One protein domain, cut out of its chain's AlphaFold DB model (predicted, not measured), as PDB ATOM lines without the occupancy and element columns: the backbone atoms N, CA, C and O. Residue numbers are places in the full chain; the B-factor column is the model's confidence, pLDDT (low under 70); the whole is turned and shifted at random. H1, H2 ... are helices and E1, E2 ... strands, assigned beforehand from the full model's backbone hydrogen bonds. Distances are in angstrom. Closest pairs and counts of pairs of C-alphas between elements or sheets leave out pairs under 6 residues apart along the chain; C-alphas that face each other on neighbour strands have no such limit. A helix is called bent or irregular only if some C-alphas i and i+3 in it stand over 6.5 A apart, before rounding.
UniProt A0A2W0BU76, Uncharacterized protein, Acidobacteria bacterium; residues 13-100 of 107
ATOM      1  N   TYR A  13     150.735 182.563  67.784       87.44
ATOM      2  CA  TYR A  13     151.996 181.972  68.225       87.44
ATOM      3  C   TYR A  13     152.035 181.920  69.748       87.44
ATOM      4  O   TYR A  13     151.290 182.626  70.417       87.44
ATOM      5  N   ALA A  14     152.902 181.089  70.317       88.12
ATOM      6  CA  ALA A  14     153.031 180.969  71.764       88.12
ATOM      7  C   ALA A  14     154.503 180.906  72.180       88.12
ATOM      8  O   ALA A  14     155.314 180.263  71.513       88.12
ATOM      9  N   VAL A  15     154.849 181.550  73.298       88.56
ATOM     10  CA  VAL A  15     156.168 181.424  73.941       88.56
ATOM     11  C   VAL A  15     156.063 180.545  75.173       88.56
ATOM     12  O   VAL A  15     155.177 180.722  76.007       88.56
ATOM     13  N   ILE A  16     157.006 179.617  75.315       90.31
ATOM     14  CA  ILE A  16     157.144 178.810  76.525       90.31
ATOM     15  C   ILE A  16     157.655 179.708  77.652       90.31
ATOM     16  O   ILE A  16     158.732 180.293  77.565       90.31
ATOM     17  N   LYS A  17     156.874 179.796  78.726       91.25
ATOM     18  CA  LYS A  17     157.199 180.543  79.946       91.25
ATOM     19  C   LYS A  17     157.694 179.642  81.065       91.25
ATOM     20  O   LYS A  17     158.413 180.103  81.942       91.25
ATOM     21  N   GLY A  18     157.308 178.371  81.038       93.12
ATOM     22  CA  GLY A  18     157.732 177.401  82.034       93.12
ATOM     23  C   GLY A  18     157.535 175.969  81.567       93.12
ATOM     24  O   GLY A  18     156.705 175.684  80.702       93.12
ATOM     25  N   ILE A  19     158.308 175.073  82.171       95.50
ATOM     26  CA  ILE A  19     158.210 173.626  81.996       95.50
ATOM     27  C   ILE A  19     158.058 173.030  83.388       95.50
ATOM     28  O   ILE A  19     158.814 173.370  84.295       95.50
ATOM     29  N   PHE A  20     157.080 172.150  83.564       95.44
ATOM     30  CA  PHE A  20     156.816 171.521  84.852       95.44
ATOM     31  C   PHE A  20     156.393 170.063  84.683       95.44
ATOM     32  O   PHE A  20     156.001 169.630  83.597       95.44
ATOM     33  N   LYS A  21     156.496 169.295  85.770       95.94
ATOM     34  CA  LYS A  21     156.065 167.897  85.825       95.94
ATOM     35  C   LYS A  21     154.852 167.754  86.729       95.94
ATOM     36  O   LYS A  21     154.761 168.422  87.755       95.94
ATOM     37  N   HIS A  22     153.956 166.847  86.372       93.25
ATOM     38  CA  HIS A  22     152.807 166.480  87.186       93.25
ATOM     39  C   HIS A  22     152.753 164.960  87.345       93.25
ATOM     40  O   HIS A  22     152.928 164.230  86.368       93.25
ATOM     41  N   LYS A  23     152.545 164.497  88.582       95.88
ATOM     42  CA  LYS A  23     152.386 163.078  88.902       95.88
ATOM     43  C   LYS A  23     150.928 162.685  88.693       95.88
ATOM     44  O   LYS A  23     150.052 163.241  89.345       95.88
ATOM     45  N   SER A  24     150.695 161.741  87.797       90.25
ATOM     46  CA  SER A  24     149.383 161.159  87.531       90.25
ATOM     47  C   SER A  24     148.994 160.142  88.611       90.25
ATOM     48  O   SER A  24     149.819 159.707  89.421       90.25
ATOM     49  N   ASN A  25     147.721 159.748  88.610       90.94
ATOM     50  CA  ASN A  25     147.135 158.793  89.553       90.94
ATOM     51  C   ASN A  25     147.779 157.399  89.476       90.94
ATOM     52  O   ASN A  25     147.790 156.672  90.463       90.94
ATOM     53  N   ASP A  26     148.339 157.040  88.322       92.62
ATOM     54  CA  ASP A  26     149.103 155.808  88.082       92.62
ATOM     55  C   ASP A  26     150.565 155.890  88.568       92.62
ATOM     56  O   ASP A  26     151.342 154.954  88.402       92.62
ATOM     57  N   GLY A  27     150.952 157.009  89.183       93.69
ATOM     58  CA  GLY A  27     152.278 157.228  89.745       93.69
ATOM     59  C   GLY A  27     153.312 157.770  88.759       93.69
ATOM     60  O   GLY A  27     154.392 158.174  89.202       93.69
ATOM     61  N   TYR A  28     152.992 157.845  87.464       94.75
ATOM     62  CA  TYR A  28     153.909 158.333  86.435       94.75
ATOM     63  C   TYR A  28     153.969 159.863  86.388       94.75
ATOM     64  O   TYR A  28     152.982 160.562  86.622       94.75
ATOM     65  N   PHE A  29     155.145 160.400  86.054       94.56
ATOM     66  CA  PHE A  29     155.343 161.835  85.863       94.56
ATOM     67  C   PHE A  29     155.226 162.218  84.390       94.56
ATOM     68  O   PHE A  29     155.991 161.744  83.551       94.56
ATOM     69  N   PHE A  30     154.334 163.158  84.098       93.06
ATOM     70  CA  PHE A  30     154.155 163.738  82.771       93.06
ATOM     71  C   PHE A  30     154.696 165.166  82.739       93.06
ATOM     72  O   PHE A  30     154.564 165.907  83.712       93.06
ATOM     73  N   SER A  31     155.317 165.550  81.620       94.38
ATOM     74  CA  SER A  31     155.890 166.889  81.435       94.38
ATOM     75  C   SER A  31     154.946 167.786  80.638       94.38
ATOM     76  O   SER A  31     154.400 167.374  79.610       94.38
ATOM     77  N   PHE A  32     154.802 169.024  81.094       95.06
ATOM     78  CA  PHE A  32     153.924 170.034  80.521       95.06
ATOM     79  C   PHE A  32     154.672 171.346  80.307       95.06
ATOM     80  O   PHE A  32     155.653 171.643  80.992       95.06
ATOM     81  N   ILE A  33     154.168 172.136  79.365       93.81
ATOM     82  CA  ILE A  33     154.601 173.504  79.105       93.81
ATOM     83  C   ILE A  33     153.494 174.474  79.500       93.81
ATOM     84  O   ILE A  33     152.314 174.211  79.262       93.81
ATOM     85  N   TYR A  34     153.897 175.593  80.088       92.44
ATOM     86  CA  TYR A  34     153.065 176.765  80.311       92.44
ATOM     87  C   TYR A  34     153.467 177.850  79.315       92.44
ATOM     88  O   TYR A  34     154.662 178.138  79.179       92.44
ATOM     89  N   VAL A  35     152.493 178.428  78.612       90.31
ATOM     90  CA  VAL A  35     152.740 179.377  77.520       90.31
ATOM     91  C   VAL A  35     151.995 180.700  77.689       90.31
ATOM     92  O   VAL A  35     150.909 180.752  78.274       90.31
ATOM     93  N   ASP A  36     152.574 181.753  77.116       89.44
ATOM     94  CA  ASP A  36     151.878 183.003  76.808       89.44
ATOM     95  C   ASP A  36     151.608 183.073  75.302       89.44
ATOM     96  O   ASP A  36     152.438 182.636  74.499       89.44
ATOM     97  N   TRP A  37     150.459 183.630  74.928       89.88
ATOM     98  CA  TRP A  37     150.013 183.717  73.539       89.88
ATOM     99  C   TRP A  37     150.397 185.046  72.897       89.88
ATOM    100  O   TRP A  37     150.372 186.090  73.542       89.88
ATOM    101  N   PHE A  38     150.700 184.997  71.608       89.50
ATOM    102  CA  PHE A  38     150.856 186.134  70.720       89.50
ATOM    103  C   PHE A  38     149.737 186.133  69.697       89.50
ATOM    104  O   PHE A  38     149.520 185.142  68.996       89.50
ATOM    105  N   GLU A  39     149.101 187.284  69.558       89.19
ATOM    106  CA  GLU A  39     148.101 187.523  68.528       89.19
ATOM    107  C   GLU A  39     148.639 188.491  67.486       89.19
ATOM    108  O   GLU A  39     149.331 189.462  67.820       89.19
ATOM    109  N   SER A  40     148.313 188.222  66.224       88.81
ATOM    110  CA  SER A  40     148.605 189.143  65.135       88.81
ATOM    111  C   SER A  40     147.836 190.442  65.342       88.81
ATOM    112  O   SER A  40     146.644 190.445  65.640       88.81
ATOM    113  N   THR A  41     148.515 191.566  65.138       89.44
ATOM    114  CA  THR A  41     147.852 192.875  65.059       89.44
ATOM    115  C   THR A  41     147.328 193.183  63.657       89.44
ATOM    116  O   THR A  41     146.728 194.240  63.463       89.44
ATOM    117  N   PHE A  42     147.582 192.294  62.686       89.44
ATOM    118  CA  PHE A  42     147.328 192.490  61.253       89.44
ATOM    119  C   PHE A  42     148.008 193.740  60.671       89.44
ATOM    120  O   PHE A  42     147.551 194.307  59.681       89.44
ATOM    121  N   LYS A  43     149.099 194.186  61.303       90.38
ATOM    122  CA  LYS A  43     149.905 195.333  60.883       90.38
ATOM    123  C   LYS A  43     151.362 194.923  60.749       90.38
ATOM    124  O   LYS A  43     151.862 194.142  61.563       90.38
ATOM    125  N   ASN A  44     152.039 195.530  59.784       90.75
ATOM    126  CA  ASN A  44     153.482 195.439  59.636       90.75
ATOM    127  C   ASN A  44     154.160 196.673  60.236       90.75
ATOM    128  O   ASN A  44     153.546 197.730  60.388       90.75
ATOM    129  N   HIS A  45     155.425 196.533  60.619       88.69
ATOM    130  CA  HIS A  45     156.233 197.651  61.084       88.69
ATOM    131  C   HIS A  45     156.667 198.531  59.907       88.69
ATOM    132  O   HIS A  45     157.392 198.058  59.040       88.69
ATOM    133  N   ASP A  46     156.333 199.823  59.933       86.75
ATOM    134  CA  ASP A  46     156.496 200.757  58.802       86.75
ATOM    135  C   ASP A  46     157.882 200.763  58.131       86.75
ATOM    136  O   ASP A  46     157.993 201.041  56.943       86.75
ATOM    137  N   LYS A  47     158.957 200.480  58.882       85.50
ATOM    138  CA  LYS A  47     160.333 200.463  58.343       85.50
ATOM    139  C   LYS A  47     160.874 199.079  58.005       85.50
ATOM    140  O   LYS A  47     161.758 198.972  57.169       85.50
ATOM    141  N   LEU A  48     160.437 198.058  58.740       84.44
ATOM    142  CA  LEU A  48     161.001 196.702  58.632       84.44
ATOM    143  C   LEU A  48     160.104 195.786  57.801       84.44
ATOM    144  O   LEU A  48     160.522 194.694  57.444       84.44
ATOM    145  N   ASP A  49     158.863 196.216  57.569       86.94
ATOM    146  CA  ASP A  49     157.770 195.455  56.971       86.94
ATOM    147  C   ASP A  49     157.497 194.095  57.651       86.94
ATOM    148  O   ASP A  49     156.812 193.231  57.115       86.94
ATOM    149  N   CYS A  50     157.992 193.900  58.881       88.50
ATOM    150  CA  CYS A  50     157.742 192.691  59.662       88.50
ATOM    151  C   CYS A  50     156.344 192.709  60.295       88.50
ATOM    152  O   CYS A  50     155.968 193.735  60.882       88.50
ATOM    153  N   PRO A  51     155.633 191.570  60.318       91.00
ATOM    154  CA  PRO A  51     154.389 191.420  61.064       91.00
ATOM    155  C   PRO A  51     154.550 191.702  62.565       91.00
ATOM    156  O   PRO A  51     155.456 191.185  63.230       91.00
ATOM    157  N   ILE A  52     153.628 192.493  63.118       90.88
ATOM    158  CA  ILE A  52     153.594 192.861  64.537       90.88
ATOM    159  C   ILE A  52     152.599 191.979  65.289       90.88
ATOM    160  O   ILE A  52     151.424 191.870  64.923       90.88
ATOM    161  N   PHE A  53     153.060 191.451  66.415       91.94
ATOM    162  CA  PHE A  53     152.298 190.642  67.352       91.94
ATOM    163  C   PHE A  53     152.240 191.290  68.737       91.94
ATOM    164  O   PHE A  53     153.128 192.054  69.127       91.94
ATOM    165  N   VAL A  54     151.193 190.966  69.498       90.44
ATOM    166  CA  VAL A  54     151.019 191.412  70.886       90.44
ATOM    167  C   VAL A  54     150.889 190.215  71.819       90.44
ATOM    168  O   VAL A  54     150.097 189.310  71.570       90.44
ATOM    169  N   LEU A  55     151.654 190.237  72.911       89.94
ATOM    170  CA  LEU A  55     151.577 189.267  73.996       89.94
ATOM    171  C   LEU A  55     150.264 189.437  74.776       89.94
ATOM    172  O   LEU A  55     149.966 190.519  75.291       89.94
ATOM    173  N   ARG A  56     149.497 188.356  74.899       83.00
ATOM    174  CA  ARG A  56     148.251 188.275  75.664       83.00
ATOM    175  C   ARG A  56     148.499 187.601  77.006       83.00
ATOM    176  O   ARG A  56     149.260 186.642  77.115       83.00
ATOM    177  N   HIS A  57     147.804 188.092  78.027       75.06
ATOM    178  CA  HIS A  57     147.816 187.504  79.372       75.06
ATOM    179  C   HIS A  57     146.420 187.152  79.886       75.06
ATOM    180  O   HIS A  57     146.286 186.793  81.054       75.06
ATOM    181  N   ASP A  58     145.386 187.286  79.053       72.50
ATOM    182  CA  ASP A  58     144.041 186.883  79.445       72.50
ATOM    183  C   ASP A  58     143.926 185.348  79.563       72.50
ATOM    184  O   ASP A  58     144.765 184.585  79.076       72.50
ATOM    185  N   ASN A  59     142.899 184.893  80.282       69.62
ATOM    186  CA  ASN A  59     142.652 183.471  80.541       69.62
ATOM    187  C   ASN A  59     141.716 182.835  79.500       69.62
ATOM    188  O   ASN A  59     141.176 181.759  79.748       69.62
ATOM    189  N   LEU A  60     141.487 183.497  78.360       75.88
ATOM    190  CA  LEU A  60     140.575 182.996  77.326       75.88
ATOM    191  C   LEU A  60     141.181 181.807  76.571       75.88
ATOM    192  O   LEU A  60     140.456 180.933  76.101       75.88
ATOM    193  N   TYR A  61     142.510 181.748  76.504       76.50
ATOM    194  CA  TYR A  61     143.240 180.700  75.810       76.50
ATOM    195  C   TYR A  61     143.765 179.638  76.771       76.50
ATOM    196  O   TYR A  61     144.228 179.920  77.879       76.50
ATOM    197  N   ARG A  62     143.778 178.384  76.314       85.50
ATOM    198  CA  ARG A  62     144.463 177.304  77.028       85.50
ATOM    199  C   ARG A  62     145.965 177.599  77.062       85.50
ATOM    200  O   ARG A  62     146.571 177.807  76.019       85.50
ATOM    201  N   ARG A  63     146.573 177.588  78.251       89.31
ATOM    202  CA  ARG A  63     148.002 177.924  78.452       89.31
ATOM    203  C   ARG A  63     148.874 176.737  78.835       89.31
ATOM    204  O   ARG A  63     150.085 176.887  78.923       89.31
ATOM    205  N   ILE A  64     148.276 175.571  79.077       91.31
ATOM    206  CA  ILE A  64     148.993 174.360  79.485       91.31
ATOM    207  C   ILE A  64     148.821 173.274  78.429       91.31
ATOM    208  O   ILE A  64     147.694 172.861  78.118       91.31
ATOM    209  N   PHE A  65     149.955 172.778  77.937       90.44
ATOM    210  CA  PHE A  65     150.034 171.736  76.916       90.44
ATOM    211  C   PHE A  65     151.009 170.630  77.326       90.44
ATOM    212  O   PHE A  65     151.961 170.900  78.063       90.44
ATOM    213  N   PRO A  66     150.816 169.386  76.857       91.38
ATOM    214  CA  PRO A  66     151.842 168.354  76.970       91.38
ATOM    215  C   PRO A  66     153.130 168.789  76.259       91.38
ATOM    216  O   PRO A  66     153.068 169.390  75.185       91.38
ATOM    217  N   LEU A  67     154.295 168.430  76.807       90.25
ATOM    218  CA  LEU A  67     155.594 168.758  76.197       90.25
ATOM    219  C   LEU A  67     155.730 168.221  74.759       90.25
ATOM    220  O   LEU A  67     156.379 168.846  73.927       90.25
ATOM    221  N   THR A  68     155.042 167.120  74.442       86.75
ATOM    222  CA  THR A  68     155.027 166.484  73.113       86.75
ATOM    223  C   THR A  68     154.464 167.365  71.994       86.75
ATOM    224  O   THR A  68     154.590 167.019  70.821       86.75
ATOM    225  N   VAL A  69     153.829 168.497  72.322       85.12
ATOM    226  CA  VAL A  69     153.401 169.490  71.327       85.12
ATOM    227  C   VAL A  69     154.602 170.212  70.712       85.12
ATOM    228  O   VAL A  69     154.541 170.554  69.534       85.12
ATOM    229  N   VAL A  70     155.702 170.397  71.454       79.69
ATOM    230  CA  VAL A  70     156.881 171.155  70.988       79.69
ATOM    231  C   VAL A  70     157.520 170.522  69.750       79.69
ATOM    232  O   VAL A  70     157.939 171.242  68.850       79.69
ATOM    233  N   ASP A  71     157.524 169.192  69.654       75.31
ATOM    234  CA  ASP A  71     158.097 168.478  68.504       75.31
ATOM    235  C   ASP A  71     157.225 168.573  67.242       75.31
ATOM    236  O   ASP A  71     157.688 168.313  66.134       75.31
ATOM    237  N   LYS A  72     155.950 168.946  67.397       75.06
ATOM    238  CA  LYS A  72     154.970 169.023  66.304       75.06
ATOM    239  C   LYS A  72     154.814 170.429  65.736       75.06
ATOM    240  O   LYS A  72     154.157 170.595  64.710       75.06
ATOM    241  N   VAL A  73     155.375 171.438  66.399       73.94
ATOM    242  CA  VAL A  73     155.224 172.844  66.016       73.94
ATOM    243  C   VAL A  73     156.498 173.370  65.368       73.94
ATOM    244  O   VAL A  73     157.614 173.081  65.796       73.94
ATOM    245  N   ARG A  74     156.340 174.174  64.313       72.62
ATOM    246  CA  ARG A  74     157.473 174.869  63.696       72.62
ATOM    247  C   ARG A  74     157.975 175.940  64.657       72.62
ATOM    248  O   ARG A  74     157.199 176.779  65.110       72.62
ATOM    249  N   LYS A  75     159.276 175.917  64.951       78.56
ATOM    250  CA  LYS A  75     159.916 176.985  65.719       78.56
ATOM    251  C   LYS A  75     159.892 178.253  64.881       78.56
ATOM    252  O   LYS A  75     160.376 178.273  63.754       78.56
ATOM    253  N   VAL A  76     159.325 179.292  65.462       82.00
ATOM    254  CA  VAL A  76     159.440 180.658  64.978       82.00
ATOM    255  C   VAL A  76     160.052 181.481  66.088       82.00
ATOM    256  O   VAL A  76     160.079 181.070  67.251       82.00
ATOM    257  N   HIS A  77     160.525 182.658  65.740       84.88
ATOM    258  CA  HIS A  77     161.191 183.501  66.700       84.88
ATOM    259  C   HIS A  77     160.664 184.924  66.598       84.88
ATOM    260  O   HIS A  77     160.286 185.412  65.530       84.88
ATOM    261  N   PHE A  78     160.696 185.585  67.742       87.94
ATOM    262  CA  PHE A  78     160.188 186.927  67.915       87.94
ATOM    263  C   PHE A  78     161.277 187.825  68.479       87.94
ATOM    264  O   PHE A  78     162.113 187.382  69.267       87.94
ATOM    265  N   VAL A  79     161.241 189.092  68.085       88.19
ATOM    266  CA  VAL A  79     162.079 190.158  68.642       88.19
ATOM    267  C   VAL A  79     161.161 191.154  69.334       88.19
ATOM    268  O   VAL A  79     160.115 191.505  68.797       88.19
ATOM    269  N   HIS A  80     161.512 191.583  70.545       88.88
ATOM    270  CA  HIS A  80     160.731 192.586  71.268       88.88
ATOM    271  C   HIS A  80     160.783 193.936  70.540       88.88
ATOM    272  O   HIS A  80     161.863 194.417  70.198       88.88
ATOM    273  N   ASP A  81     159.619 194.543  70.291       86.94
ATOM    274  CA  ASP A  81     159.510 195.874  69.679       86.94
ATOM    275  C   ASP A  81     159.755 196.942  70.747       86.94
ATOM    276  O   ASP A  81     158.819 197.590  71.227       86.94
ATOM    277  N   CYS A  82     161.014 197.115  71.159       82.38
ATOM    278  CA  CYS A  82     161.391 198.178  72.085       82.38
ATOM    279  C   CYS A  82     161.379 199.546  71.384       82.38
ATOM    280  O   CYS A  82     162.406 200.099  70.995       82.38
ATOM    281  N   ASN A  83     160.181 200.098  71.210       74.50
ATOM    282  CA  ASN A  83     159.977 201.452  70.703       74.50
ATOM    283  C   ASN A  83     160.275 202.517  71.783       74.50
ATOM    284  O   ASN A  83     160.844 202.231  72.837       74.50
ATOM    285  N   ALA A  84     159.859 203.768  71.547       69.88
ATOM    286  CA  ALA A  84     160.079 204.906  72.450       69.88
ATOM    287  C   ALA A  84     159.637 204.676  73.914       69.88
ATOM    288  O   ALA A  84     160.039 205.434  74.793       69.88
ATOM    289  N   ARG A  85     158.839 203.633  74.187       67.31
ATOM    290  CA  ARG A  85     158.421 203.205  75.528       67.31
ATOM    291  C   ARG A  85     159.504 202.476  76.335       67.31
ATOM    292  O   ARG A  85     159.251 202.193  77.501       67.31
ATOM    293  N   CYS A  86     160.668 202.181  75.753       71.69
ATOM    294  CA  CYS A  86     161.808 201.525  76.413       71.69
ATOM    295  C   CYS A  86     163.001 202.457  76.709       71.69
ATOM    296  O   CYS A  86     164.116 201.975  76.884       71.69
ATOM    297  N   LYS A  87     162.813 203.785  76.694       65.56
ATOM    298  CA  LYS A  87     163.926 204.754  76.721       65.56
ATOM    299  C   LYS A  87     164.841 204.660  77.949       65.56
ATOM    300  O   LYS A  87     166.046 204.801  77.784       65.56
ATOM    301  N   ASP A  88     164.281 204.409  79.131       68.94
ATOM    302  CA  ASP A  88     165.037 204.486  80.392       68.94
ATOM    303  C   ASP A  88     165.370 203.099  80.975       68.94
ATOM    304  O   ASP A  88     166.325 202.944  81.731       68.94
ATOM    305  N   ASN A  89     164.595 202.073  80.608       70.19
ATOM    306  CA  ASN A  89     164.835 200.662  80.909       70.19
ATOM    307  C   ASN A  89     164.010 199.792  79.941       70.19
ATOM    308  O   ASN A  89     163.035 200.270  79.352       70.19
ATOM    309  N   HIS A  90     164.356 198.510  79.802       72.69
ATOM    310  CA  HIS A  90     163.574 197.566  79.006       72.69
ATOM    311  C   HIS A  90     162.159 197.438  79.592       72.69
ATOM    312  O   HIS A  90     161.928 196.738  80.580       72.69
ATOM    313  N   ASN A  91     161.198 198.136  78.984       70.31
ATOM    314  CA  ASN A  91     159.830 198.193  79.474       70.31
ATOM    315  C   ASN A  91     159.102 196.880  79.161       70.31
ATOM    316  O   ASN A  91     158.669 196.644  78.032       70.31
ATOM    317  N   LEU A  92     158.955 196.035  80.182       69.75
ATOM    318  CA  LEU A  92     158.250 194.755  80.090       69.75
ATOM    319  C   LEU A  92     156.723 194.906  79.984       69.75
ATOM    320  O   LEU A  92     156.046 193.942  79.634       69.75
ATOM    321  N   GLU A  93     156.165 196.097  80.232       74.50
ATOM    322  CA  GLU A  93     154.747 196.377  79.962       74.50
ATOM    323  C   GLU A  93     154.471 196.557  78.467       74.50
ATOM    324  O   GLU A  93     153.334 196.387  78.012       74.50
ATOM    325  N   ASN A  94     155.501 196.871  77.676       82.88
ATOM    326  CA  ASN A  94     155.379 196.852  76.232       82.88
ATOM    327  C   ASN A  94     155.276 195.403  75.750       82.88
ATOM    328  O   ASN A  94     156.251 194.657  75.712       82.88
ATOM    329  N   LYS A  95     154.070 195.013  75.353       88.00
ATOM    330  CA  LYS A  95     153.744 193.655  74.915       88.00
ATOM    331  C   LYS A  95     153.912 193.449  73.410       88.00
ATOM    332  O   LYS A  95     153.427 192.445  72.905       88.00
ATOM    333  N   ARG A  96     154.529 194.386  72.681       89.81
ATOM    334  CA  ARG A  96     154.689 194.309  71.220       89.81
ATOM    335  C   ARG A  96     155.957 193.563  70.825       89.81
ATOM    336  O   ARG A  96     157.016 193.761  71.414       89.81
ATOM    337  N   TYR A  97     155.833 192.726  69.805       91.31
ATOM    338  CA  TYR A  97     156.912 191.908  69.268       91.31
ATOM    339  C   TYR A  97     156.806 191.847  67.746       91.31
ATOM    340  O   TYR A  97     155.710 191.871  67.190       91.31
ATOM    341  N   PHE A  98     157.942 191.727  67.072       90.06
ATOM    342  CA  PHE A  98     158.021 191.427  65.650       90.06
ATOM    343  C   PHE A  98     158.204 189.930  65.465       90.06
ATOM    344  O   PHE A  98     159.059 189.335  66.129       90.06
ATOM    345  N   LYS A  99     157.450 189.326  64.542       88.44
ATOM    346  CA  LYS A  99     157.871 188.045  63.978       88.44
ATOM    347  C   LYS A  99     159.169 188.319  63.228       88.44
ATOM    348  O   LYS A  99     159.199 189.153  62.328       88.44
ATOM    349  N   ASN A 100     160.256 187.703  63.672       82.69
ATOM    350  CA  ASN A 100     161.540 187.946  63.047       82.69
ATOM    351  C   ASN A 100     161.664 187.027  61.825       82.69
ATOM    352  O   ASN A 100     161.881 185.826  61.943       82.69
TER     353      ASN A 100
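Overview. This is residues 13 to 100 of the 107 residues of an uncharacterized protein of Acidobacteria bacterium (UniProt A0A2W0BU76). One long, strongly twisted sheet is strung along a bent strand, E2: the hairpin of E1 and E2 makes one end, and E3, E6 and E5 pair side by side toward the other. Short E4 also pairs with E2, and the small helix H1 follows it beside the strands. Printed are 88 residues with six named strands and one named helix: along the chain, E1 to E4 come first, then H1, then E5 and E6; the class is mostly strand, and the sheet is branched, its antiparallel neighbour pairs being E1 and E2, E2 and E3, E2 and E4, E3 and E6, and E5 and E6. The whole is loose, with a radius of gyration of the C-alphas of 16.1 A, and elongated, 54 by 28 by 21 A.

Arrangement. Start at E1, residues 13 to 23, an antiparallel hairpin with E2, residues 29 to 44; N 20 and O 32 are within hydrogen-bond range at 3.0 A. On the other side of E2 find E3, residues 51 to 56, with N 54 and O 39 at 2.9 A; E1, E2 and E3 form a meander, each strand the antiparallel neighbour of the one before. E4, residues 64 to 66, is on that side too, with N 33 and O 65 at 2.8 A. H1, residues 67 to 72, is on the sheet, over none of its strands, at a height of 5.5 A; its closest C-alphas to E2 are Leu 67 and Phe 32, 4.8 A apart. In H1, 0 of 2 O i to N i+4 pairs and 2 of 3 O i to N i+3 pairs are within range. E5, residues 78 to 80, and E6, residues 96 to 99, form an antiparallel hairpin, with N 79 and O 98 at 2.9 A. E6 has E3 on its other side, with N 53 and O 97 at 2.8 A.

Along the chain. Find C-alpha 13 at (151.996, 181.972, 68.225); E1 runs 28.0 A from there and bends by 67 degrees at residue 17. E2 runs 42.7 A from C-alpha 29 at (155.343, 161.835, 85.863), bending by 63 degrees at residue 41. E3 covers 16.1 A, and E6 ends at C-alpha 99, (157.871, 188.045, 63.978).

Size, cuts and confidence. The two C-alphas farthest apart, those of Asp 26 and Lys 47, are 54.8 A apart. The printed part has no cut. The link from E5 to E6, residues 81 to 95, is long. Look for pLDDT under 70 at residues 59, 84 to 85, 87 to 88 and 92.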